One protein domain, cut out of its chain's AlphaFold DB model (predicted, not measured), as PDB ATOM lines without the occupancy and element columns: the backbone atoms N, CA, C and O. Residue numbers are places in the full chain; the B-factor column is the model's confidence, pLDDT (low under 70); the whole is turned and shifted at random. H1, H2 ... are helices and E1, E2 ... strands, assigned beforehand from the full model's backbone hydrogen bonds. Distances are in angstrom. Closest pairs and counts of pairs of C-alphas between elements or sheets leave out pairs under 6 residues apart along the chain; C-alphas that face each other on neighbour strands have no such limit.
ATOM      1  N   SER A   4     -40.517  -3.719 -31.224       61.25
ATOM      2  CA  SER A   4     -41.882  -3.848 -31.755       61.25
ATOM      3  C   SER A   4     -42.453  -2.542 -32.319       61.25
ATOM      4  O   SER A   4     -43.428  -2.584 -33.057       61.25
ATOM      5  N   TYR A   5     -41.870  -1.392 -31.968       55.62
ATOM      6  CA  TYR A   5     -42.367  -0.068 -32.356       55.62
ATOM      7  C   TYR A   5     -41.608   0.549 -33.535       55.62
ATOM      8  O   TYR A   5     -41.985   1.616 -34.009       55.62
ATOM      9  N   LEU A   6     -40.538  -0.093 -34.011       64.06
ATOM     10  CA  LEU A   6     -39.671   0.454 -35.051       64.06
ATOM     11  C   LEU A   6     -39.413  -0.585 -36.150       64.06
ATOM     12  O   LEU A   6     -38.362  -1.229 -36.147       64.06
ATOM     13  N   PRO A   7     -40.333  -0.738 -37.120       67.62
ATOM     14  CA  PRO A   7     -40.200  -1.749 -38.173       67.62
ATOM     15  C   PRO A   7     -38.977  -1.521 -39.077       67.62
ATOM     16  O   PRO A   7     -38.500  -2.452 -39.716       67.62
ATOM     17  N   ASN A   8     -38.454  -0.292 -39.113       74.00
ATOM     18  CA  ASN A   8     -37.313   0.101 -39.940       74.00
ATOM     19  C   ASN A   8     -35.969   0.081 -39.197       74.00
ATOM     20  O   ASN A   8     -34.935   0.336 -39.824       74.00
ATOM     21  N   LEU A   9     -35.955  -0.203 -37.888       68.75
ATOM     22  CA  LEU A   9     -34.727  -0.183 -37.101       68.75
ATOM     23  C   LEU A   9     -33.851  -1.373 -37.483       68.75
ATOM     24  O   LEU A   9     -34.165  -2.524 -37.187       68.75
ATOM     25  N   ARG A  10     -32.727  -1.078 -38.130       72.75
ATOM     26  CA  ARG A  10     -31.750  -2.087 -38.555       72.75
ATOM     27  C   ARG A  10     -30.688  -2.313 -37.494       72.75
ATOM     28  O   ARG A  10     -30.149  -3.408 -37.385       72.75
ATOM     29  N   ILE A  11     -30.378  -1.255 -36.750       71.56
ATOM     30  CA  ILE A  11     -29.252  -1.218 -35.830       71.56
ATOM     31  C   ILE A  11     -29.708  -0.578 -34.519       71.56
ATOM     32  O   ILE A  11     -30.057   0.605 -34.473       71.56
ATOM     33  N   PHE A  12     -29.669  -1.348 -33.436       66.12
ATOM     34  CA  PHE A  12     -29.858  -0.828 -32.084       66.12
ATOM     35  C   PHE A  12     -28.578  -1.034 -31.285       66.12
ATOM     36  O   PHE A  12     -28.171  -2.171 -31.048       66.12
ATOM     37  N   HIS A  13     -27.936   0.061 -30.893       72.19
ATOM     38  CA  HIS A  13     -26.681   0.056 -30.153       72.19
ATOM     39  C   HIS A  13     -26.909   0.533 -28.723       72.19
ATOM     40  O   HIS A  13     -27.368   1.649 -28.486       72.19
ATOM     41  N   VAL A  14     -26.505  -0.281 -27.759       66.31
ATOM     42  CA  VAL A  14     -26.412   0.103 -26.357       66.31
ATOM     43  C   VAL A  14     -24.938   0.254 -26.018       66.31
ATOM     44  O   VAL A  14     -24.176  -0.714 -26.028       66.31
ATOM     45  N   LYS A  15     -24.530   1.489 -25.732       68.00
ATOM     46  CA  LYS A  15     -23.171   1.820 -25.317       68.00
ATOM     47  C   LYS A  15     -23.132   1.932 -23.800       68.00
ATOM     48  O   LYS A  15     -23.768   2.813 -23.229       68.00
ATOM     49  N   LEU A  16     -22.358   1.081 -23.141       60.16
ATOM     50  CA  LEU A  16     -22.062   1.263 -21.723       60.16
ATOM     51  C   LEU A  16     -21.022   2.362 -21.556       60.16
ATOM     52  O   LEU A  16     -19.918   2.281 -22.101       60.16
ATOM     53  N   LEU A  17     -21.382   3.394 -20.798       57.94
ATOM     54  CA  LEU A  17     -20.457   4.449 -20.408       57.94
ATOM     55  C   LEU A  17     -19.572   3.940 -19.262       57.94
ATOM     56  O   LEU A  17     -19.868   4.136 -18.085       57.94
ATOM     57  N   SER A  18     -18.492   3.249 -19.609       58.91
ATOM     58  CA  SER A  18     -17.444   2.811 -18.683       58.91
ATOM     59  C   SER A  18     -16.051   3.088 -19.224       58.91
ATOM     60  O   SER A  18     -15.888   3.267 -20.429       58.91
ATOM     61  N   ASP A  19     -15.049   3.062 -18.340       59.28
ATOM     62  CA  ASP A  19     -13.630   3.259 -18.691       59.28
ATOM     63  C   ASP A  19     -13.148   2.284 -19.784       59.28
ATOM     64  O   ASP A  19     -12.220   2.569 -20.533       59.28
ATOM     65  N   GLN A  20     -13.826   1.140 -19.916       60.25
ATOM     66  CA  GLN A  20     -13.726   0.208 -21.036       60.25
ATOM     67  C   GLN A  20     -15.106   0.114 -21.705       60.25
ATOM     68  O   GLN A  20     -15.990  -0.526 -21.127       60.25
ATOM     69  N   PRO A  21     -15.361   0.756 -22.859       55.09
ATOM     70  CA  PRO A  21     -16.692   0.764 -23.452       55.09
ATOM     71  C   PRO A  21     -17.078  -0.646 -23.915       55.09
ATOM     72  O   PRO A  21     -16.417  -1.243 -24.767       55.09
ATOM     73  N   LYS A  22     -18.162  -1.174 -23.345       59.72
ATOM     74  CA  LYS A  22     -18.805  -2.417 -23.788       59.72
ATOM     75  C   LYS A  22     -20.008  -2.070 -24.652       59.72
ATOM     76  O   LYS A  22     -20.786  -1.180 -24.294       59.72
ATOM     77  N   TYR A  23     -20.158  -2.771 -25.768       57.84
ATOM     78  CA  TYR A  23     -21.267  -2.571 -26.690       57.84
ATOM     79  C   TYR A  23     -22.134  -3.821 -26.710       57.84
ATOM     80  O   TYR A  23     -21.647  -4.927 -26.940       57.84
ATOM     81  N   LEU A  24     -23.425  -3.621 -26.471       55.56
ATOM     82  CA  LEU A  24     -24.458  -4.594 -26.793       55.56
ATOM     83  C   LEU A  24     -25.185  -4.064 -28.017       55.56
ATOM     84  O   LEU A  24     -25.732  -2.961 -27.971       55.56
ATOM     85  N   PHE A  25     -25.182  -4.817 -29.109       54.66
ATOM     86  CA  PHE A  25     -25.940  -4.438 -30.294       54.66
ATOM     87  C   PHE A  25     -26.929  -5.523 -30.685       54.66
ATOM     88  O   PHE A  25     -26.636  -6.712 -30.591       54.66
ATOM     89  N   TRP A  26     -28.120  -5.098 -31.095       45.53
ATOM     90  CA  TRP A  26     -29.123  -5.974 -31.684       45.53
ATOM     91  C   TRP A  26     -29.080  -5.821 -33.199       45.53
ATOM     92  O   TRP A  26     -29.277  -4.719 -33.721       45.53
ATOM     93  N   PHE A  27     -28.826  -6.930 -33.886       47.97
ATOM     94  CA  PHE A  27     -28.743  -7.005 -35.339       47.97
ATOM     95  C   PHE A  27     -29.304  -8.353 -35.803       47.97
ATOM     96  O   PHE A  27     -29.088  -9.370 -35.150       47.97
ATOM     97  N   ASN A  28     -30.076  -8.370 -36.894       56.22
ATOM     98  CA  ASN A  28     -30.681  -9.586 -37.464       56.22
ATOM     99  C   ASN A  28     -31.393 -10.513 -36.452       56.22
ATOM    100  O   ASN A  28     -31.368 -11.734 -36.585       56.22
ATOM    101  N   GLY A  29     -32.049  -9.942 -35.439       51.56
ATOM    102  CA  GLY A  29     -32.814 -10.723 -34.464       51.56
ATOM    103  C   GLY A  29     -31.986 -11.352 -33.337       51.56
ATOM    104  O   GLY A  29     -32.520 -12.182 -32.604       51.56
ATOM    105  N   TYR A  68     -19.589  32.410 -46.160       77.50
ATOM    106  CA  TYR A  68     -19.945  31.323 -47.080       77.50
ATOM    107  C   TYR A  68     -19.161  30.026 -46.835       77.50
ATOM    108  O   TYR A  68     -19.597  28.966 -47.272       77.50
ATOM    109  N   SER A  69     -18.023  30.057 -46.139       78.56
ATOM    110  CA  SER A  69     -17.288  28.825 -45.814       78.56
ATOM    111  C   SER A  69     -17.806  28.125 -44.557       78.56
ATOM    112  O   SER A  69     -17.410  26.998 -44.276       78.56
ATOM    113  N   VAL A  70     -18.677  28.770 -43.775       82.62
ATOM    114  CA  VAL A  70     -19.157  28.211 -42.507       82.62
ATOM    115  C   VAL A  70     -20.217  27.146 -42.774       82.62
ATOM    116  O   VAL A  70     -21.302  27.444 -43.261       82.62
ATOM    117  N   SER A  71     -19.908  25.903 -42.401       90.44
ATOM    118  CA  SER A  71     -20.819  24.755 -42.508       90.44
ATOM    119  C   SER A  71     -21.375  24.281 -41.160       90.44
ATOM    120  O   SER A  71     -22.358  23.537 -41.119       90.44
ATOM    121  N   HIS A  72     -20.784  24.731 -40.046       90.69
ATOM    122  CA  HIS A  72     -21.148  24.320 -38.690       90.69
ATOM    123  C   HIS A  72     -21.226  25.512 -37.736       90.69
ATOM    124  O   HIS A  72     -20.236  26.217 -37.528       90.69
ATOM    125  N   ILE A  73     -22.386  25.681 -37.095       87.44
ATOM    126  CA  ILE A  73     -22.588  26.642 -36.004       87.44
ATOM    127  C   ILE A  73     -22.767  25.920 -34.671       87.44
ATOM    128  O   ILE A  73     -23.480  24.921 -34.566       87.44
ATOM    129  N   SER A  74     -22.122  26.457 -33.634       87.94
ATOM    130  CA  SER A  74     -22.293  26.033 -32.246       87.94
ATOM    131  C   SER A  74     -22.786  27.197 -31.391       87.94
ATOM    132  O   SER A  74     -22.098  28.211 -31.275       87.94
ATOM    133  N   ILE A  75     -23.958  27.035 -30.780       83.38
ATOM    134  CA  ILE A  75     -24.607  28.029 -29.925       83.38
ATOM    135  C   ILE A  75     -24.291  27.712 -28.474       83.38
ATOM    136  O   ILE A  75     -24.598  26.624 -27.987       83.38
ATOM    137  N   HIS A  76     -23.686  28.683 -27.798       77.06
ATOM    138  CA  HIS A  76     -23.301  28.618 -26.396       77.06
ATOM    139  C   HIS A  76     -23.944  29.782 -25.636       77.06
ATOM    140  O   HIS A  76     -23.930  30.897 -26.149       77.06
ATOM    141  N   ASN A  77     -24.399  29.527 -24.402       64.38
ATOM    142  CA  ASN A  77     -24.899  30.520 -23.437       64.38
ATOM    143  C   ASN A  77     -26.116  31.351 -23.906       64.38
ATOM    144  O   ASN A  77     -26.640  31.153 -25.001       64.38
ATOM    145  N   GLU A  78     -26.613  32.234 -23.026       58.78
ATOM    146  CA  GLU A  78     -27.575  33.290 -23.375       58.78
ATOM    147  C   GLU A  78     -26.943  34.171 -24.450       58.78
ATOM    148  O   GLU A  78     -26.146  35.060 -24.163       58.78
ATOM    149  N   PHE A  88     -25.551  32.968 -42.441       85.06
ATOM    150  CA  PHE A  88     -24.623  31.901 -42.826       85.06
ATOM    151  C   PHE A  88     -25.324  30.892 -43.751       85.06
ATOM    152  O   PHE A  88     -25.902  29.907 -43.282       85.06
ATOM    153  N   PRO A  89     -25.275  31.106 -45.079       89.19
ATOM    154  CA  PRO A  89     -26.121  30.398 -46.042       89.19
ATOM    155  C   PRO A  89     -25.769  28.920 -46.256       89.19
ATOM    156  O   PRO A  89     -26.586  28.188 -46.802       89.19
ATOM    157  N   ASN A  90     -24.571  28.482 -45.853       89.38
ATOM    158  CA  ASN A  90     -24.043  27.143 -46.147       89.38
ATOM    159  C   ASN A  90     -23.980  26.229 -44.910       89.38
ATOM    160  O   ASN A  90     -23.328  25.182 -44.936       89.38
ATOM    161  N   VAL A  91     -24.642  26.613 -43.816       90.25
ATOM    162  CA  VAL A  91     -24.643  25.835 -42.574       90.25
ATOM    163  C   VAL A  91     -25.517  24.597 -42.721       90.25
ATOM    164  O   VAL A  91     -26.717  24.683 -42.962       90.25
ATOM    165  N   THR A  92     -24.912  23.431 -42.506       96.44
ATOM    166  CA  THR A  92     -25.575  22.121 -42.574       96.44
ATOM    167  C   THR A  92     -25.560  21.385 -41.237       96.44
ATOM    168  O   THR A  92     -26.270  20.386 -41.077       96.44
ATOM    169  N   LYS A  93     -24.787  21.880 -40.263       96.19
ATOM    170  CA  LYS A  93     -24.653  21.311 -38.921       96.19
ATOM    171  C   LYS A  93     -24.911  22.364 -37.852       96.19
ATOM    172  O   LYS A  93     -24.301  23.435 -37.863       96.19
ATOM    173  N   LEU A  94     -25.752  22.022 -36.880       93.81
ATOM    174  CA  LEU A  94     -26.039  22.867 -35.721       93.81
ATOM    175  C   LEU A  94     -25.711  22.133 -34.421       93.81
ATOM    176  O   LEU A  94     -26.064  20.968 -34.241       93.81
ATOM    177  N   THR A  95     -25.047  22.815 -33.492       93.62
ATOM    178  CA  THR A  95     -24.832  22.330 -32.126       93.62
ATOM    179  C   THR A  95     -25.383  23.318 -31.111       93.62
ATOM    180  O   THR A  95     -25.039  24.492 -31.145       93.62
ATOM    181  N   ILE A  96     -26.214  22.840 -30.192       90.00
ATOM    182  CA  ILE A  96     -26.841  23.634 -29.137       90.00
ATOM    183  C   ILE A  96     -26.293  23.156 -27.796       90.00
ATOM    184  O   ILE A  96     -26.458  21.991 -27.434       90.00
ATOM    185  N   PHE A  97     -25.641  24.050 -27.063       87.69
ATOM    186  CA  PHE A  97     -25.193  23.834 -25.687       87.69
ATOM    187  C   PHE A  97     -26.226  24.392 -24.692       87.69
ATOM    188  O   PHE A  97     -27.214  24.997 -25.121       87.69
ATOM    189  N   PRO A  98     -26.056  24.187 -23.370       83.56
ATOM    190  CA  PRO A  98     -26.980  24.740 -22.392       83.56
ATOM    191  C   PRO A  98     -27.071  26.258 -22.524       83.56
ATOM    192  O   PRO A  98     -26.049  26.941 -22.563       83.56
ATOM    193  N   TYR A  99     -28.297  26.770 -22.580       73.94
ATOM    194  CA  TYR A  99     -28.587  28.201 -22.568       73.94
ATOM    195  C   TYR A  99     -29.803  28.453 -21.673       73.94
ATOM    196  O   TYR A  99     -30.777  27.695 -21.707       73.94
ATOM    197  N   SER A 100     -29.760  29.493 -20.842       63.25
ATOM    198  CA  SER A 100     -30.924  29.901 -20.056       63.25
ATOM    199  C   SER A 100     -31.863  30.691 -20.959       63.25
ATOM    200  O   SER A 100     -31.608  31.829 -21.321       63.25
ATOM    201  N   ASN A 101     -32.960  30.080 -21.397       55.88
ATOM    202  CA  ASN A 101     -33.922  30.804 -22.221       55.88
ATOM    203  C   ASN A 101     -34.761  31.751 -21.353       55.88
ATOM    204  O   ASN A 101     -35.817  31.349 -20.864       55.88
ATOM    205  N   ARG A 102     -34.308  32.992 -21.148       53.91
ATOM    206  CA  ARG A 102     -35.131  34.048 -20.525       53.91
ATOM    207  C   ARG A 102     -36.086  34.724 -21.507       53.91
ATOM    208  O   ARG A 102     -37.020  35.391 -21.076       53.91
ATOM    209  N   THR A 103     -35.868  34.565 -22.812       52.62
ATOM    210  CA  THR A 103     -36.646  35.261 -23.843       52.62
ATOM    211  C   THR A 103     -37.899  34.489 -24.259       52.62
ATOM    212  O   THR A 103     -37.884  33.261 -24.351       52.62
ATOM    213  N   CYS A 104     -38.973  35.225 -24.572       49.03
ATOM    214  CA  CYS A 104     -40.261  34.690 -25.033       49.03
ATOM    215  C   CYS A 104     -40.258  34.185 -26.488       49.03
ATOM    216  O   CYS A 104     -41.277  33.678 -26.953       49.03
ATOM    217  N   HIS A 105     -39.159  34.341 -27.229       63.72
ATOM    218  CA  HIS A 105     -39.104  33.971 -28.641       63.72
ATOM    219  C   HIS A 105     -38.772  32.486 -28.832       63.72
ATOM    220  O   HIS A 105     -37.998  31.893 -28.078       63.72
ATOM    221  N   SER A 106     -39.371  31.893 -29.864       76.75
ATOM    222  CA  SER A 106     -39.028  30.551 -30.330       76.75
ATOM    223  C   SER A 106     -37.569  30.504 -30.782       76.75
ATOM    224  O   SER A 106     -37.111  31.371 -31.530       76.75
ATOM    225  N   LEU A 107     -36.852  29.455 -30.369       81.38
ATOM    226  CA  LEU A 107     -35.482  29.202 -30.814       81.38
ATOM    227  C   LEU A 107     -35.411  29.094 -32.345       81.38
ATOM    228  O   LEU A 107     -34.456  29.570 -32.946       81.38
ATOM    229  N   SER A 108     -36.423  28.498 -32.975       84.81
ATOM    230  CA  SER A 108     -36.470  28.330 -34.427       84.81
ATOM    231  C   SER A 108     -36.586  29.673 -35.143       84.81
ATOM    232  O   SER A 108     -35.856  29.909 -36.098       84.81
ATOM    233  N   THR A 109     -37.435  30.584 -34.653       83.38
ATOM    234  CA  THR A 109     -37.585  31.935 -35.228       83.38
ATOM    235  C   THR A 109     -36.277  32.713 -35.196       83.38
ATOM    236  O   THR A 109     -35.928  33.398 -36.149       83.38
ATOM    237  N   VAL A 110     -35.554  32.592 -34.090       82.00
ATOM    238  CA  VAL A 110     -34.250  33.217 -33.907       82.00
ATOM    239  C   VAL A 110     -33.207  32.615 -34.854       82.00
ATOM    240  O   VAL A 110     -32.452  33.338 -35.499       82.00
ATOM    241  N   LEU A 111     -33.161  31.287 -34.950       86.50
ATOM    242  CA  LEU A 111     -32.194  30.581 -35.784       86.50
ATOM    243  C   LEU A 111     -32.396  30.837 -37.277       86.50
ATOM    244  O   LEU A 111     -31.407  30.948 -37.995       86.50
ATOM    245  N   ASP A 112     -33.642  30.945 -37.734       87.31
ATOM    246  CA  ASP A 112     -33.972  31.151 -39.150       87.31
ATOM    247  C   ASP A 112     -33.425  32.482 -39.699       87.31
ATOM    248  O   ASP A 112     -33.167  32.625 -40.891       87.31
ATOM    249  N   GLN A 113     -33.154  33.444 -38.810       83.81
ATOM    250  CA  GLN A 113     -32.513  34.715 -39.158       83.81
ATOM    251  C   GLN A 113     -30.992  34.595 -39.346       83.81
ATOM    252  O   GLN A 113     -30.373  35.468 -39.952       83.81
ATOM    253  N   ILE A 114     -30.377  33.530 -38.823       84.19
ATOM    254  CA  ILE A 114     -28.920  33.322 -38.817       84.19
ATOM    255  C   ILE A 114     -28.530  32.246 -39.834       84.19
ATOM    256  O   ILE A 114     -27.484  32.350 -40.475       84.19
ATOM    257  N   ILE A 115     -29.351  31.206 -39.987       89.00
ATOM    258  CA  ILE A 115     -29.065  30.038 -40.823       89.00
ATOM    259  C   ILE A 115     -30.306  29.552 -41.574       89.00
ATOM    260  O   ILE A 115     -31.411  29.621 -41.045       89.00
ATOM    261  N   PRO A 116     -30.142  28.961 -42.771       93.38
ATOM    262  CA  PRO A 116     -31.227  28.264 -43.448       93.38
ATOM    263  C   PRO A 116     -31.524  26.931 -42.753       93.38
ATOM    264  O   PRO A 116     -30.909  25.907 -43.062       93.38
ATOM    265  N   LEU A 117     -32.509  26.911 -41.852       95.12
ATOM    266  CA  LEU A 117     -32.894  25.705 -41.099       95.12
ATOM    267  C   LEU A 117     -33.218  24.505 -42.002       95.12
ATOM    268  O   LEU A 117     -32.878  23.363 -41.687       95.12
ATOM    269  N   ILE A 118     -33.782  24.764 -43.185       96.31
ATOM    270  CA  ILE A 118     -34.096  23.727 -44.172       96.31
ATOM    271  C   ILE A 118     -32.861  22.972 -44.687       96.31
ATOM    272  O   ILE A 118     -33.006  21.852 -45.170       96.31
ATOM    273  N   GLN A 119     -31.654  23.537 -44.598       96.12
ATOM    274  CA  GLN A 119     -30.420  22.890 -45.060       96.12
ATOM    275  C   GLN A 119     -29.734  22.050 -43.975       96.12
ATOM    276  O   GLN A 119     -28.794  21.309 -44.277       96.12
ATOM    277  N   LEU A 120     -30.195  22.128 -42.724       97.50
ATOM    278  CA  LEU A 120     -29.613  21.349 -41.642       97.50
ATOM    279  C   LEU A 120     -29.785  19.850 -41.898       97.50
ATOM    280  O   LEU A 120     -30.886  19.348 -42.123       97.50
ATOM    281  N   THR A 121     -28.666  19.136 -41.830       98.12
ATOM    282  CA  THR A 121     -28.575  17.677 -41.978       98.12
ATOM    283  C   THR A 121     -28.176  16.995 -40.672       98.12
ATOM    284  O   THR A 121     -28.525  15.830 -40.453       98.12
ATOM    285  N   GLU A 122     -27.493  17.719 -39.782       98.25
ATOM    286  CA  GLU A 122     -27.036  17.229 -38.487       98.25
ATOM    287  C   GLU A 122     -27.389  18.221 -37.374       98.25
ATOM    288  O   GLU A 122     -27.061  19.409 -37.442       98.25
ATOM    289  N   LEU A 123     -28.033  17.709 -36.326       97.25
ATOM    290  CA  LEU A 123     -28.381  18.464 -35.129       97.25
ATOM    291  C   LEU A 123     -27.794  17.784 -33.894       97.25
ATOM    292  O   LEU A 123     -28.075  16.620 -33.609       97.25
ATOM    293  N   ILE A 124     -27.002  18.539 -33.139       95.94
ATOM    294  CA  ILE A 124     -26.407  18.111 -31.879       95.94
ATOM    295  C   ILE A 124     -26.986  18.966 -30.754       95.94
ATOM    296  O   ILE A 124     -26.778  20.172 -30.713       95.94
ATOM    297  N   ILE A 125     -27.666  18.347 -29.802       93.25
ATOM    298  CA  ILE A 125     -28.182  19.002 -28.602       93.25
ATOM    299  C   ILE A 125     -27.367  18.514 -27.416       93.25
ATOM    300  O   ILE A 125     -27.672  17.500 -26.789       93.25
ATOM    301  N   ASN A 126     -26.319  19.262 -27.097       90.62
ATOM    302  CA  ASN A 126     -25.511  19.059 -25.908       90.62
ATOM    303  C   ASN A 126     -26.046  19.880 -24.726       90.62
ATOM    304  O   ASN A 126     -25.304  20.611 -24.076       90.62
ATOM    305  N   TYR A 127     -27.351  19.793 -24.473       86.38
ATOM    306  CA  TYR A 127     -28.019  20.500 -23.387       86.38
ATOM    307  C   TYR A 127     -28.726  19.480 -22.483       86.38
ATOM    308  O   TYR A 127     -29.736  18.907 -22.895       86.38
ATOM    309  N   PRO A 128     -28.217  19.229 -21.256       81.44
ATOM    310  CA  PRO A 128     -28.936  18.430 -20.277       81.44
ATOM    311  C   PRO A 128     -30.305  19.052 -20.010       81.44
ATOM    312  O   PRO A 128     -30.377  20.224 -19.645       81.44
ATOM    313  N   LYS A 129     -31.369  18.256 -20.139       79.25
ATOM    314  CA  LYS A 129     -32.763  18.711 -19.991       79.25
ATOM    315  C   LYS A 129     -33.233  19.656 -21.105       79.25
ATOM    316  O   LYS A 129     -33.924  20.643 -20.858       79.25
ATOM    317  N   PHE A 130     -32.858  19.364 -22.349       84.31
ATOM    318  CA  PHE A 130     -33.487  20.031 -23.482       84.31
ATOM    319  C   PHE A 130     -34.961  19.622 -23.587       84.31
ATOM    320  O   PHE A 130     -35.277  18.430 -23.619       84.31
ATOM    321  N   CYS A 131     -35.849  20.614 -23.661       85.94
ATOM    322  CA  CYS A 131     -37.284  20.392 -23.781       85.94
ATOM    323  C   CYS A 131     -37.637  19.737 -25.120       85.94
ATOM    324  O   CYS A 131     -37.345  20.270 -26.195       85.94
ATOM    325  N   ILE A 132     -38.348  18.613 -25.056       87.06
ATOM    326  CA  ILE A 132     -38.819  17.903 -26.247       87.06
ATOM    327  C   ILE A 132     -39.742  18.752 -27.137       87.06
ATOM    328  O   ILE A 132     -39.681  18.632 -28.356       87.06
ATOM    329  N   GLY A 133     -40.554  19.648 -26.563       87.31
ATOM    330  CA  GLY A 133     -41.425  20.541 -27.336       87.31
ATOM    331  C   GLY A 133     -40.616  21.467 -28.245       87.31
ATOM    332  O   GLY A 133     -40.911  21.581 -29.432       87.31
ATOM    333  N   LYS A 134     -39.518  22.024 -27.719       87.88
ATOM    334  CA  LYS A 134     -38.564  22.822 -28.504       87.88
ATOM    335  C   LYS A 134     -37.860  21.994 -29.577       87.88
ATOM    336  O   LYS A 134     -37.554  22.516 -30.643       87.88
ATOM    337  N   LEU A 135     -37.596  20.709 -29.312       92.06
ATOM    338  CA  LEU A 135     -37.009  19.818 -30.316       92.06
ATOM    339  C   LEU A 135     -37.992  19.606 -31.467       92.06
ATOM    340  O   LEU A 135     -37.612  19.784 -32.617       92.06
ATOM    341  N   VAL A 136     -39.244  19.260 -31.163       93.06
ATOM    342  CA  VAL A 136     -40.296  19.059 -32.173       93.06
ATOM    343  C   VAL A 136     -40.465  20.316 -33.023       93.06
ATOM    344  O   VAL A 136     -40.492  20.230 -34.248       93.06
ATOM    345  N   GLU A 137     -40.497  21.488 -32.393       91.94
ATOM    346  CA  GLU A 137     -40.554  22.764 -33.101       91.94
ATOM    347  C   GLU A 137     -39.339  22.986 -34.017       91.94
ATOM    348  O   GLU A 137     -39.503  23.358 -35.175       91.94
ATOM    349  N   LEU A 138     -38.118  22.729 -33.548       93.44
ATOM    350  CA  LEU A 138     -36.914  22.883 -34.370       93.44
ATOM    351  C   LEU A 138     -36.904  21.920 -35.567       93.44
ATOM    352  O   LEU A 138     -36.521  22.301 -36.677       93.44
ATOM    353  N   LEU A 139     -37.364  20.686 -35.360       95.62
ATOM    354  CA  LEU A 139     -37.490  19.682 -36.416       95.62
ATOM    355  C   LEU A 139     -38.567  20.043 -37.446       95.62
ATOM    356  O   LEU A 139     -38.417  19.689 -38.614       95.62
ATOM    357  N   TYR A 140     -39.613  20.771 -37.049       95.50
ATOM    358  CA  TYR A 140     -40.634  21.268 -37.974       95.50
ATOM    359  C   TYR A 140     -40.032  22.187 -39.045       95.50
ATOM    360  O   TYR A 140     -40.343  22.038 -40.228       95.50
ATOM    361  N   TYR A 141     -39.118  23.076 -38.651       95.69
ATOM    362  CA  TYR A 141     -38.425  23.989 -39.569       95.69
ATOM    363  C   TYR A 141     -37.172  23.385 -40.221       95.69
ATOM    364  O   TYR A 141     -36.650  23.940 -41.185       95.69
ATOM    365  N   SER A 142     -36.716  22.221 -39.746       96.56
ATOM    366  CA  SER A 142     -35.483  21.563 -40.201       96.56
ATOM    367  C   SER A 142     -35.749  20.152 -40.762       96.56
ATOM    368  O   SER A 142     -35.204  19.163 -40.261       96.56
ATOM    369  N   PRO A 143     -36.584  20.004 -41.811       95.88
ATOM    370  CA  PRO A 143     -37.082  18.700 -42.265       95.88
ATOM    371  C   PRO A 143     -36.006  17.774 -42.856       95.88
ATOM    372  O   PRO A 143     -36.244  16.578 -43.027       95.88
ATOM    373  N   ASN A 144     -34.828  18.307 -43.195       97.44
ATOM    374  CA  ASN A 144     -33.741  17.560 -43.828       97.44
ATOM    375  C   ASN A 144     -32.722  16.971 -42.844       97.44
ATOM    376  O   ASN A 144     -31.773  16.319 -43.293       97.44
ATOM    377  N   ILE A 145     -32.928  17.135 -41.533       98.06
ATOM    378  CA  ILE A 145     -32.069  16.513 -40.522       98.06
ATOM    379  C   ILE A 145     -32.132  14.992 -40.679       98.06
ATOM    380  O   ILE A 145     -33.207  14.391 -40.690       98.06
ATOM    381  N   ARG A 146     -30.951  14.377 -40.777       98.06
ATOM    382  CA  ARG A 146     -30.759  12.921 -40.862       98.06
ATOM    383  C   ARG A 146     -30.147  12.348 -39.593       98.06
ATOM    384  O   ARG A 146     -30.471  11.224 -39.211       98.06
ATOM    385  N   THR A 147     -29.274  13.125 -38.952       98.00
ATOM    386  CA  THR A 147     -28.548  12.716 -37.747       98.00
ATOM    387  C   THR A 147     -28.900  13.627 -36.584       98.00
ATOM    388  O   THR A 147     -28.721  14.843 -36.661       98.00
ATOM    389  N   LEU A 148     -29.371  13.017 -35.500       96.88
ATOM    390  CA  LEU A 148     -29.725  13.688 -34.260       96.88
ATOM    391  C   LEU A 148     -28.886  13.122 -33.107       96.88
ATOM    392  O   LEU A 148     -28.998  11.944 -32.761       96.88
ATOM    393  N   LEU A 149     -28.053  13.962 -32.498       96.06
ATOM    394  CA  LEU A 149     -27.277  13.616 -31.307       96.06
ATOM    395  C   LEU A 149     -27.811  14.396 -30.115       96.06
ATOM    396  O   LEU A 149     -27.855  15.621 -30.134       96.06
ATOM    397  N   LEU A 150     -28.197  13.693 -29.062       93.00
ATOM    398  CA  LEU A 150     -28.810  14.249 -27.866       93.00
ATOM    399  C   LEU A 150     -27.965  13.892 -26.652       93.00
ATOM    400  O   LEU A 150     -27.579  12.733 -26.472       93.00
ATOM    401  N   HIS A 151     -27.695  14.870 -25.790       88.94
ATOM    402  CA  HIS A 151     -27.077  14.578 -24.505       88.94
ATOM    403  C   HIS A 151     -28.048  13.803 -23.616       88.94
ATOM    404  O   HIS A 151     -27.771  12.661 -23.256       88.94
ATOM    405  N   SER A 152     -29.188  14.430 -23.337       83.50
ATOM    406  CA  SER A 152     -30.346  13.893 -22.627       83.50
ATOM    407  C   SER A 152     -31.595  14.666 -23.097       83.50
ATOM    408  O   SER A 152     -31.471  15.748 -23.679       83.50
ATOM    409  N   ILE A 153     -32.792  14.143 -22.856       77.06
ATOM    410  CA  ILE A 153     -34.081  14.796 -23.112       77.06
ATOM    411  C   ILE A 153     -34.833  14.938 -21.800       77.06
ATOM    412  O   ILE A 153     -34.980  13.967 -21.059       77.06
ATOM    413  N   SER A 154     -35.400  16.115 -21.555       78.38
ATOM    414  CA  SER A 154     -36.435  16.264 -20.534       78.38
ATOM    415  C   SER A 154     -37.792  16.533 -21.159       78.38
ATOM    416  O   SER A 154     -37.936  17.259 -22.147       78.38
ATOM    417  N   PHE A 155     -38.810  15.991 -20.507       69.06
ATOM    418  CA  PHE A 155     -40.139  16.556 -20.588       69.06
ATOM    419  C   PHE A 155     -40.175  17.804 -19.710       69.06
ATOM    420  O   PHE A 155     -39.755  17.771 -18.552       69.06
ATOM    421  N   ASP A 156     -40.641  18.911 -20.279       64.81
ATOM    422  CA  ASP A 156     -41.079  20.043 -19.470       64.81
ATOM    423  C   ASP A 156     -42.371  19.665 -18.724       64.81
ATOM    424  O   ASP A 156     -42.861  18.542 -18.799       64.81
ATOM    425  N   LYS A 157     -42.977  20.630 -18.028       61.47
ATOM    426  CA  LYS A 157     -44.277  20.489 -17.345       61.47
ATOM    427  C   LYS A 157     -45.434  20.038 -18.260       61.47
ATOM    428  O   LYS A 157     -46.527  19.784 -17.765       61.47
ATOM    429  N   ILE A 158     -45.217  19.983 -19.574       65.62
ATOM    430  CA  ILE A 158     -46.183  19.509 -20.563       65.62
ATOM    431  C   ILE A 158     -46.087  17.984 -20.632       65.62
ATOM    432  O   ILE A 158     -45.015  17.433 -20.884       65.62
ATOM    433  N   SER A 159     -47.215  17.307 -20.422       72.88
ATOM    434  CA  SER A 159     -47.268  15.847 -20.489       72.88
ATOM    435  C   SER A 159     -46.859  15.339 -21.878       72.88
ATOM    436  O   SER A 159     -47.140  15.973 -22.899       72.88
ATOM    437  N   SER A 160     -46.216  14.172 -21.929       70.75
ATOM    438  CA  SER A 160     -45.851  13.505 -23.186       70.75
ATOM    439  C   SER A 160     -47.062  13.278 -24.100       70.75
ATOM    440  O   SER A 160     -46.934  13.395 -25.317       70.75
ATOM    441  N   VAL A 161     -48.235  13.028 -23.509       77.06
ATOM    442  CA  VAL A 161     -49.520  12.862 -24.200       77.06
ATOM    443  C   VAL A 161     -49.895  14.134 -24.960       77.06
ATOM    444  O   VAL A 161     -50.081  14.091 -26.172       77.06
ATOM    445  N   SER A 162     -49.881  15.289 -24.288       80.75
ATOM    446  CA  SER A 162     -50.249  16.571 -24.907       80.75
ATOM    447  C   SER A 162     -49.350  16.942 -26.090       80.75
ATOM    448  O   SER A 162     -49.790  17.591 -27.035       80.75
ATOM    449  N   ILE A 163     -48.078  16.536 -26.057       81.56
ATOM    450  CA  ILE A 163     -47.142  16.785 -27.161       81.56
ATOM    451  C   ILE A 163     -47.457  15.877 -28.350       81.56
ATOM    452  O   ILE A 163     -47.458  16.356 -29.483       81.56
ATOM    453  N   GLN A 164     -47.744  14.597 -28.106       83.12
ATOM    454  CA  GLN A 164     -48.088  13.636 -29.160       83.12
ATOM    455  C   GLN A 164     -49.398  13.982 -29.878       83.12
ATOM    456  O   GLN A 164     -49.519  13.720 -31.070       83.12
ATOM    457  N   GLU A 165     -50.343  14.604 -29.174       87.62
ATOM    458  CA  GLU A 165     -51.618  15.071 -29.733       87.62
ATOM    459  C   GLU A 165     -51.493  16.386 -30.519       87.62
ATOM    460  O   GLU A 165     -52.441  16.814 -31.177       87.62
ATOM    461  N   SER A 166     -50.332  17.049 -30.476       91.06
ATOM    462  CA  SER A 166     -50.146  18.309 -31.195       91.06
ATOM    463  C   SER A 166     -50.028  18.094 -32.707       91.06
ATOM    464  O   SER A 166     -49.311  17.212 -33.187       91.06
ATOM    465  N   GLN A 167     -50.659  18.983 -33.479       94.00
ATOM    466  CA  GLN A 167     -50.564  18.979 -34.942       94.00
ATOM    467  C   GLN A 167     -49.106  19.093 -35.422       94.00
ATOM    468  O   GLN A 167     -48.715  18.459 -36.400       94.00
ATOM    469  N   THR A 168     -48.269  19.860 -34.713       93.19
ATOM    470  CA  THR A 168     -46.839  19.984 -35.022       93.19
ATOM    471  C   THR A 168     -46.129  18.640 -34.901       93.19
ATOM    472  O   THR A 168     -45.377  18.273 -35.803       93.19
ATOM    473  N   PHE A 169     -46.390  17.874 -33.838       94.25
ATOM    474  CA  PHE A 169     -45.807  16.543 -33.666       94.25
ATOM    475  C   PHE A 169     -46.237  15.592 -34.783       94.25
ATOM    476  O   PHE A 169     -45.393  14.899 -35.348       94.25
ATOM    477  N   GLU A 170     -47.521  15.591 -35.148       94.62
ATOM    478  CA  GLU A 170     -48.035  14.764 -36.245       94.62
ATOM    479  C   GLU A 170     -47.378  15.112 -37.590       94.62
ATOM    480  O   GLU A 170     -47.000  14.225 -38.361       94.62
ATOM    481  N   ILE A 171     -47.203  16.401 -37.884       95.94
ATOM    482  CA  ILE A 171     -46.541  16.836 -39.117       95.94
ATOM    483  C   ILE A 171     -45.072  16.417 -39.106       95.94
ATOM    484  O   ILE A 171     -44.586  15.862 -40.097       95.94
ATOM    485  N   VAL A 172     -44.366  16.668 -38.000       96.25
ATOM    486  CA  VAL A 172     -42.951  16.310 -37.873       96.25
ATOM    487  C   VAL A 172     -42.785  14.807 -38.021       96.25
ATOM    488  O   VAL A 172     -41.940  14.396 -38.811       96.25
ATOM    489  N   SER A 173     -43.605  13.987 -37.358       95.38
ATOM    490  CA  SER A 173     -43.464  12.525 -37.363       95.38
ATOM    491  C   SER A 173     -43.608  11.879 -38.741       95.38
ATOM    492  O   SER A 173     -42.963  10.865 -39.032       95.38
ATOM    493  N   LYS A 174     -44.401  12.505 -39.616       94.25
ATOM    494  CA  LYS A 174     -44.592  12.081 -41.009       94.25
ATOM    495  C   LYS A 174     -43.517  12.615 -41.956       94.25
ATOM    496  O   LYS A 174     -43.222  11.961 -42.954       94.25
ATOM    497  N   LYS A 175     -42.975  13.812 -41.699       94.94
ATOM    498  CA  LYS A 175     -42.115  14.529 -42.661       94.94
ATOM    499  C   LYS A 175     -40.619  14.455 -42.383       94.94
ATOM    500  O   LYS A 175     -39.847  14.638 -43.325       94.94
ATOM    501  N   ASN A 176     -40.198  14.246 -41.137       94.50
ATOM    502  CA  ASN A 176     -38.771  14.228 -40.826       94.50
ATOM    503  C   ASN A 176     -38.057  13.052 -41.510       94.50
ATOM    504  O   ASN A 176     -38.654  12.017 -41.809       94.50
ATOM    505  N   ARG A 177     -36.758  13.235 -41.753       96.31
ATOM    506  CA  ARG A 177     -35.881  12.279 -42.445       96.31
ATOM    507  C   ARG A 177     -34.807  11.715 -41.517       96.31
ATOM    508  O   ARG A 177     -33.731  11.327 -41.976       96.31
ATOM    509  N   ILE A 178     -35.073  11.709 -40.211       98.12
ATOM    510  CA  ILE A 178     -34.100  11.289 -39.207       98.12
ATOM    511  C   ILE A 178     -33.937   9.776 -39.304       98.12
ATOM    512  O   ILE A 178     -34.853   9.014 -38.997       98.12
ATOM    513  N   THR A 179     -32.745   9.346 -39.706       97.44
ATOM    514  CA  THR A 179     -32.384   7.928 -39.778       97.44
ATOM    515  C   THR A 179     -31.522   7.507 -38.601       97.44
ATOM    516  O   THR A 179     -31.527   6.327 -38.256       97.44
ATOM    517  N   ASN A 180     -30.808   8.445 -37.969       97.31
ATOM    518  CA  ASN A 180     -29.824   8.151 -36.932       97.31
ATOM    519  C   ASN A 180     -30.085   8.996 -35.684       97.31
ATOM    520  O   ASN A 180     -30.000  10.224 -35.734       97.31
ATOM    521  N   ILE A 181     -30.326   8.335 -34.553       95.38
ATOM    522  CA  ILE A 181     -30.415   8.975 -33.238       95.38
ATOM    523  C   ILE A 181     -29.319   8.423 -32.335       95.38
ATOM    524  O   ILE A 181     -29.154   7.211 -32.208       95.38
ATOM    525  N   THR A 182     -28.594   9.316 -31.668       94.00
ATOM    526  CA  THR A 182     -27.680   8.966 -30.577       94.00
ATOM    527  C   THR A 182     -28.068   9.722 -29.318       94.00
ATOM    528  O   THR A 182     -28.026  10.945 -29.305       94.00
ATOM    529  N   ILE A 183     -28.403   9.005 -28.251       91.56
ATOM    530  CA  ILE A 183     -28.683   9.552 -26.923       91.56
ATOM    531  C   ILE A 183     -27.492   9.198 -26.042       91.56
ATOM    532  O   ILE A 183     -27.282   8.027 -25.732       91.56
ATOM    533  N   THR A 184     -26.669  10.175 -25.670       87.69
ATOM    534  CA  THR A 184     -25.410   9.876 -24.966       87.69
ATOM    535  C   THR A 184     -25.619   9.495 -23.509       87.69
ATOM    536  O   THR A 184     -24.810   8.739 -22.986       87.69
ATOM    537  N   LYS A 185     -26.689   9.969 -22.867       82.94
ATOM    538  CA  LYS A 185     -27.042   9.640 -21.489       82.94
ATOM    539  C   LYS A 185     -28.499   9.207 -21.445       82.94
ATOM    540  O   LYS A 185     -29.386   9.992 -21.760       82.94
ATOM    541  N   TYR A 186     -28.722   7.947 -21.093       72.12
ATOM    542  CA  TYR A 186     -30.051   7.360 -21.025       72.12
ATOM    543  C   TYR A 186     -30.940   8.108 -20.034       72.12
ATOM    544  O   TYR A 186     -30.556   8.334 -18.886       72.12
ATOM    545  N   ASP A 187     -32.134   8.429 -20.515       67.50
ATOM    546  CA  ASP A 187     -33.263   8.918 -19.734       67.50
ATOM    547  C   ASP A 187     -34.346   7.835 -19.637       67.50
ATOM    548  O   ASP A 187     -34.160   6.708 -20.084       67.50
ATOM    549  N   ALA A 188     -35.504   8.176 -19.074       78.00
ATOM    550  CA  ALA A 188     -36.652   7.282 -18.999       78.00
ATOM    551  C   ALA A 188     -37.015   6.655 -20.362       78.00
ATOM    552  O   ALA A 188     -36.963   7.296 -21.418       78.00
ATOM    553  N   LEU A 189     -37.450   5.390 -20.322       80.19
ATOM    554  CA  LEU A 189     -37.856   4.606 -21.496       80.19
ATOM    555  C   LEU A 189     -38.950   5.307 -22.321       80.19
ATOM    556  O   LEU A 189     -39.004   5.169 -23.543       80.19
ATOM    557  N   GLU A 190     -39.815   6.069 -21.658       81.00
ATOM    558  CA  GLU A 190     -40.878   6.858 -22.279       81.00
ATOM    559  C   GLU A 190     -40.331   7.922 -23.241       81.00
ATOM    560  O   GLU A 190     -40.880   8.092 -24.331       81.00
ATOM    561  N   ASN A 191     -39.211   8.571 -22.904       83.00
ATOM    562  CA  ASN A 191     -38.559   9.572 -23.757       83.00
ATOM    563  C   ASN A 191     -38.052   8.915 -25.042       83.00
ATOM    564  O   ASN A 191     -38.245   9.431 -26.144       83.00
ATOM    565  N   VAL A 192     -37.437   7.737 -24.898       85.50
ATOM    566  CA  VAL A 192     -36.940   6.944 -26.027       85.50
ATOM    567  C   VAL A 192     -38.103   6.526 -26.923       85.50
ATOM    568  O   VAL A 192     -38.034   6.724 -28.133       85.50
ATOM    569  N   ARG A 193     -39.200   6.009 -26.352       85.94
ATOM    570  CA  ARG A 193     -40.402   5.633 -27.118       85.94
ATOM    571  C   ARG A 193     -40.986   6.810 -27.884       85.94
ATOM    572  O   ARG A 193     -41.332   6.665 -29.052       85.94
ATOM    573  N   LEU A 194     -41.068   7.978 -27.258       87.50
ATOM    574  CA  LEU A 194     -41.597   9.161 -27.919       87.50
ATOM    575  C   LEU A 194     -40.711   9.604 -29.089       87.50
ATOM    576  O   LEU A 194     -41.244   9.933 -30.144       87.50
ATOM    577  N   LEU A 195     -39.383   9.546 -28.956       89.94
ATOM    578  CA  LEU A 195     -38.473   9.788 -30.082       89.94
ATOM    579  C   LEU A 195     -38.648   8.780 -31.217       89.94
ATOM    580  O   LEU A 195     -38.594   9.161 -32.384       89.94
ATOM    581  N   CYS A 196     -38.859   7.508 -30.879       89.75
ATOM    582  CA  CYS A 196     -39.123   6.458 -31.860       89.75
ATOM    583  C   CYS A 196     -40.406   6.765 -32.647       89.75
ATOM    584  O   CYS A 196     -40.408   6.686 -33.871       89.75
ATOM    585  N   ASN A 197     -41.463   7.201 -31.955       90.75
ATOM    586  CA  ASN A 197     -42.719   7.615 -32.583       90.75
ATOM    587  C   ASN A 197     -42.551   8.889 -33.422       90.75
ATOM    588  O   ASN A 197     -43.168   9.026 -34.476       90.75
ATOM    589  N   LEU A 198     -41.710   9.818 -32.962       92.56
ATOM    590  CA  LEU A 198     -41.388  11.031 -33.699       92.56
ATOM    591  C   LEU A 198     -40.583  10.714 -34.963       92.56
ATOM    592  O   LEU A 198     -40.755  11.400 -35.952       92.56
ATOM    593  N   CYS A 199     -39.726   9.695 -34.979       94.44
ATOM    594  CA  CYS A 199     -38.823   9.409 -36.099       94.44
ATOM    595  C   CYS A 199     -39.185   8.076 -36.767       94.44
ATOM    596  O   CYS A 199     -38.490   7.074 -36.615       94.44
ATOM    597  N   SER A 200     -40.269   8.057 -37.545       89.81
ATOM    598  CA  SER A 200     -40.784   6.841 -38.204       89.81
ATOM    599  C   SER A 200     -39.801   6.177 -39.192       89.81
ATOM    600  O   SER A 200     -39.906   4.981 -39.484       89.81
ATOM    601  N   GLN A 201     -38.817   6.934 -39.686       92.69
ATOM    602  CA  GLN A 201     -37.770   6.477 -40.611       92.69
ATOM    603  C   GLN A 201     -36.466   6.064 -39.908       92.69
ATOM    604  O   GLN A 201     -35.451   5.856 -40.575       92.69
ATOM    605  N   LEU A 202     -36.473   5.942 -38.577       95.00
ATOM    606  CA  LEU A 202     -35.287   5.625 -37.789       95.00
ATOM    607  C   LEU A 202     -34.692   4.265 -38.182       95.00
ATOM    608  O   LEU A 202     -35.350   3.230 -38.087       95.00
ATOM    609  N   GLN A 203     -33.425   4.275 -38.591       93.75
ATOM    610  CA  GLN A 203     -32.658   3.092 -38.993       93.75
ATOM    611  C   GLN A 203     -31.637   2.692 -37.930       93.75
ATOM    612  O   GLN A 203     -31.382   1.499 -37.744       93.75
ATOM    613  N   GLN A 204     -31.080   3.681 -37.227       92.50
ATOM    614  CA  GLN A 204     -30.082   3.497 -36.187       92.50
ATOM    615  C   GLN A 204     -30.446   4.273 -34.922       92.50
ATOM    616  O   GLN A 204     -30.613   5.493 -34.945       92.50
ATOM    617  N   LEU A 205     -30.485   3.565 -33.795       92.38
ATOM    618  CA  LEU A 205     -30.663   4.147 -32.468       92.38
ATOM    619  C   LEU A 205     -29.510   3.708 -31.568       92.38
ATOM    620  O   LEU A 205     -29.328   2.519 -31.317       92.38
ATOM    621  N   THR A 206     -28.736   4.677 -31.084       91.00
ATOM    622  CA  THR A 206     -27.649   4.463 -30.128       91.00
ATOM    623  C   THR A 206     -28.013   5.085 -28.789       91.00
ATOM    624  O   THR A 206     -28.352   6.263 -28.732       91.00
ATOM    625  N   ILE A 207     -27.925   4.317 -27.710       88.44
ATOM    626  CA  ILE A 207     -28.253   4.762 -26.355       88.44
ATOM    627  C   ILE A 207     -27.065   4.500 -25.434       88.44
ATOM    628  O   ILE A 207     -26.592   3.371 -25.324       88.44
ATOM    629  N   GLY A 208     -26.593   5.541 -24.754       84.75
ATOM    630  CA  GLY A 208     -25.576   5.456 -23.716       84.75
ATOM    631  C   GLY A 208     -26.190   5.141 -22.353       84.75
ATOM    632  O   GLY A 208     -26.891   5.980 -21.795       84.75
ATOM    633  N   LEU A 209     -25.922   3.964 -21.789       77.00
ATOM    634  CA  LEU A 209     -26.336   3.603 -20.429       77.00
ATOM    635  C   LEU A 209     -25.250   3.983 -19.419       77.00
ATOM    636  O   LEU A 209     -24.064   3.716 -19.636       77.00
ATOM    637  N   SER A 210     -25.656   4.563 -18.288       69.88
ATOM    638  CA  SER A 210     -24.776   4.674 -17.122       69.88
ATOM    639  C   SER A 210     -24.569   3.291 -16.490       69.88
ATOM    640  O   SER A 210     -25.454   2.435 -16.547       69.88
ATOM    641  N   GLN A 211     -23.407   3.061 -15.870       60.09
ATOM    642  CA  GLN A 211     -23.074   1.762 -15.260       60.09
ATOM    643  C   GLN A 211     -24.093   1.305 -14.207       60.09
ATOM    644  O   GLN A 211     -24.349   0.110 -14.091       60.09
ATOM    645  N   PHE A 212     -24.698   2.247 -13.480       57.81
ATOM    646  CA  PHE A 212     -25.682   1.962 -12.435       57.81
ATOM    647  C   PHE A 212     -26.947   1.291 -12.983       57.81
ATOM    648  O   PHE A 212     -27.419   0.321 -12.408       57.81
ATOM    649  N   LEU A 213     -27.444   1.730 -14.143       56.66
ATOM    650  CA  LEU A 213     -28.664   1.177 -14.749       56.66
ATOM    651  C   LEU A 213     -28.448  -0.183 -15.424       56.66
ATOM    652  O   LEU A 213     -29.403  -0.892 -15.724       56.66
ATOM    653  N   PHE A 214     -27.196  -0.559 -15.686       54.56
ATOM    654  CA  PHE A 214     -26.886  -1.836 -16.319       54.56
ATOM    655  C   PHE A 214     -27.020  -3.027 -15.365       54.56
ATOM    656  O   PHE A 214     -27.244  -4.149 -15.818       54.56
ATOM    657  N   GLN A 215     -26.881  -2.802 -14.055       52.78
ATOM    658  CA  GLN A 215     -27.016  -3.867 -13.061       52.78
ATOM    659  C   GLN A 215     -28.471  -4.340 -12.936       52.78
ATOM    660  O   GLN A 215     -28.700  -5.546 -12.896       52.78
ATOM    661  N   ASP A 216     -29.437  -3.421 -13.022       52.25
ATOM    662  CA  ASP A 216     -30.874  -3.731 -12.958       52.25
ATOM    663  C   ASP A 216     -31.412  -4.420 -14.224       52.25
ATOM    664  O   ASP A 216     -32.419  -5.117 -14.178       52.25
ATOM    665  N   TYR A 217     -30.747  -4.262 -15.374       51.41
ATOM    666  CA  TYR A 217     -31.146  -4.931 -16.621       51.41
ATOM    667  C   TYR A 217     -30.641  -6.373 -16.737       51.41
ATOM    668  O   TYR A 217     -31.105  -7.100 -17.608       51.41
ATOM    669  N   ARG A 218     -29.681  -6.796 -15.902       45.41
ATOM    670  CA  ARG A 218     -29.188  -8.186 -15.878       45.41
ATOM    671  C   ARG A 218     -30.064  -9.130 -15.055       45.41
ATOM    672  O   ARG A 218     -29.865 -10.338 -15.140       45.41
ATOM    673  N   SER A 219     -30.969  -8.598 -14.239       42.88
ATOM    674  CA  SER A 219     -31.901  -9.365 -13.407       42.88
ATOM    675  C   SER A 219     -33.272  -9.593 -14.065       42.88
ATOM    676  O   SER A 219     -34.126 -10.227 -13.445       42.88
TER     677      SER A 219
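This is residues 4 to 29, 68 to 78 and 88 to 219 of the 220 residues of the protein "Hypothetical protein" of Adineta steineri (UniProt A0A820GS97). A gently curved, twisted wall of eight strands has a second layer of helices, H1, H2, H3, H4 and H5, set along one side, while its other face is bare. From E4 to E8 the chain winds as a short solenoid, going from strand to helix and back to the next strand; the hairpin of E1 and E2 adds on beside E8, and H6 sits at the end of E8. The 169 printed residues hold six named helices and eight named strands, in the order E1 E2 E3 E4 H1 E5 H2 E6 H3 H4 E7 H5 E8 H6, a mixed class. The mixed sheet runs E2 E1 E8 E7 E6 E5 E4 E3. The whole is compact, with a radius of gyration of the C-alphas of 16.3 A and spans of 50 by 36 by 32 A.

E1, residues 11 to 17, begins at C-alpha 11 (-29.252, -1.218, -35.830) and is 18.6 A long; E2, residues 22 to 27, is 15.9 A long. E3 is residues 72 to 75, E4 93 to 96, H1 107 to 112 and E5 122 to 125. H2, residues 132 to 141, is 14.7 A long. E6 is residues 147 to 150, H3 160 to 164, H4 167 to 175 and E7 180 to 183. H5, residues 189 to 198, is 14.2 A long, and E8, residues 204 to 210, is 19.8 A long. H6, residues 211 to 217, ends at C-alpha 217 (-31.146, -4.931, -16.621).

E1 and E2 form a hairpin, antiparallel at 168 degrees, with N 14 and O 24 2.8 A apart. E1 is parallel to E8, with N 15 and O 207 2.8 A apart; E6 is parallel to E5, with N 125 and O 149 2.8 A apart. Four strand-helix-strand units, two parallel neighbour strands joined through helices, have right-handed crossovers: E4, H1, E5; E5, H2, E6; E6, H3 H4, E7; E7, H5, E8. H1 touches H2 at a shallow tilt of 17 degrees, the C-alphas of Ser 108 and Leu 138 being closest at 5.5 A. H2 touches H4 at a steep tilt of 58 degrees, closest at the C-alphas of Tyr 140 and Val 172, 5.5 A. H3 is close to H4 but not clearly touching, closest at the C-alphas of Ile 163 and Phe 169, 6.6 A. H4 touches H5, closest at the C-alphas of Ser 173 and Leu 198, 4.5 A. H5 only grazes the sheet with residues 192 to 196, and H6 with 211 to 214. Every O i to N i+4 pair is within hydrogen-bond range in H1, H3, H4 and H5; in H2 it is 5 of 6, and in H6 0 of 3, with 1 of 4 O i to N i+3 pairs.

The two C-alphas farthest apart are those of Tyr 68 and Ser 219, 54.2 A. Residues 30 to 67 are not printed, with 45.7 A between C-alphas 29 and 68, nor are residues 79 to 87, with 19.7 A between C-alphas 78 and 88. Of the links that are printed whole, none is long. The mean pLDDT of the printed part is 80.6; 45 residues are under 70, among them 14 to 29 and 210 to 219.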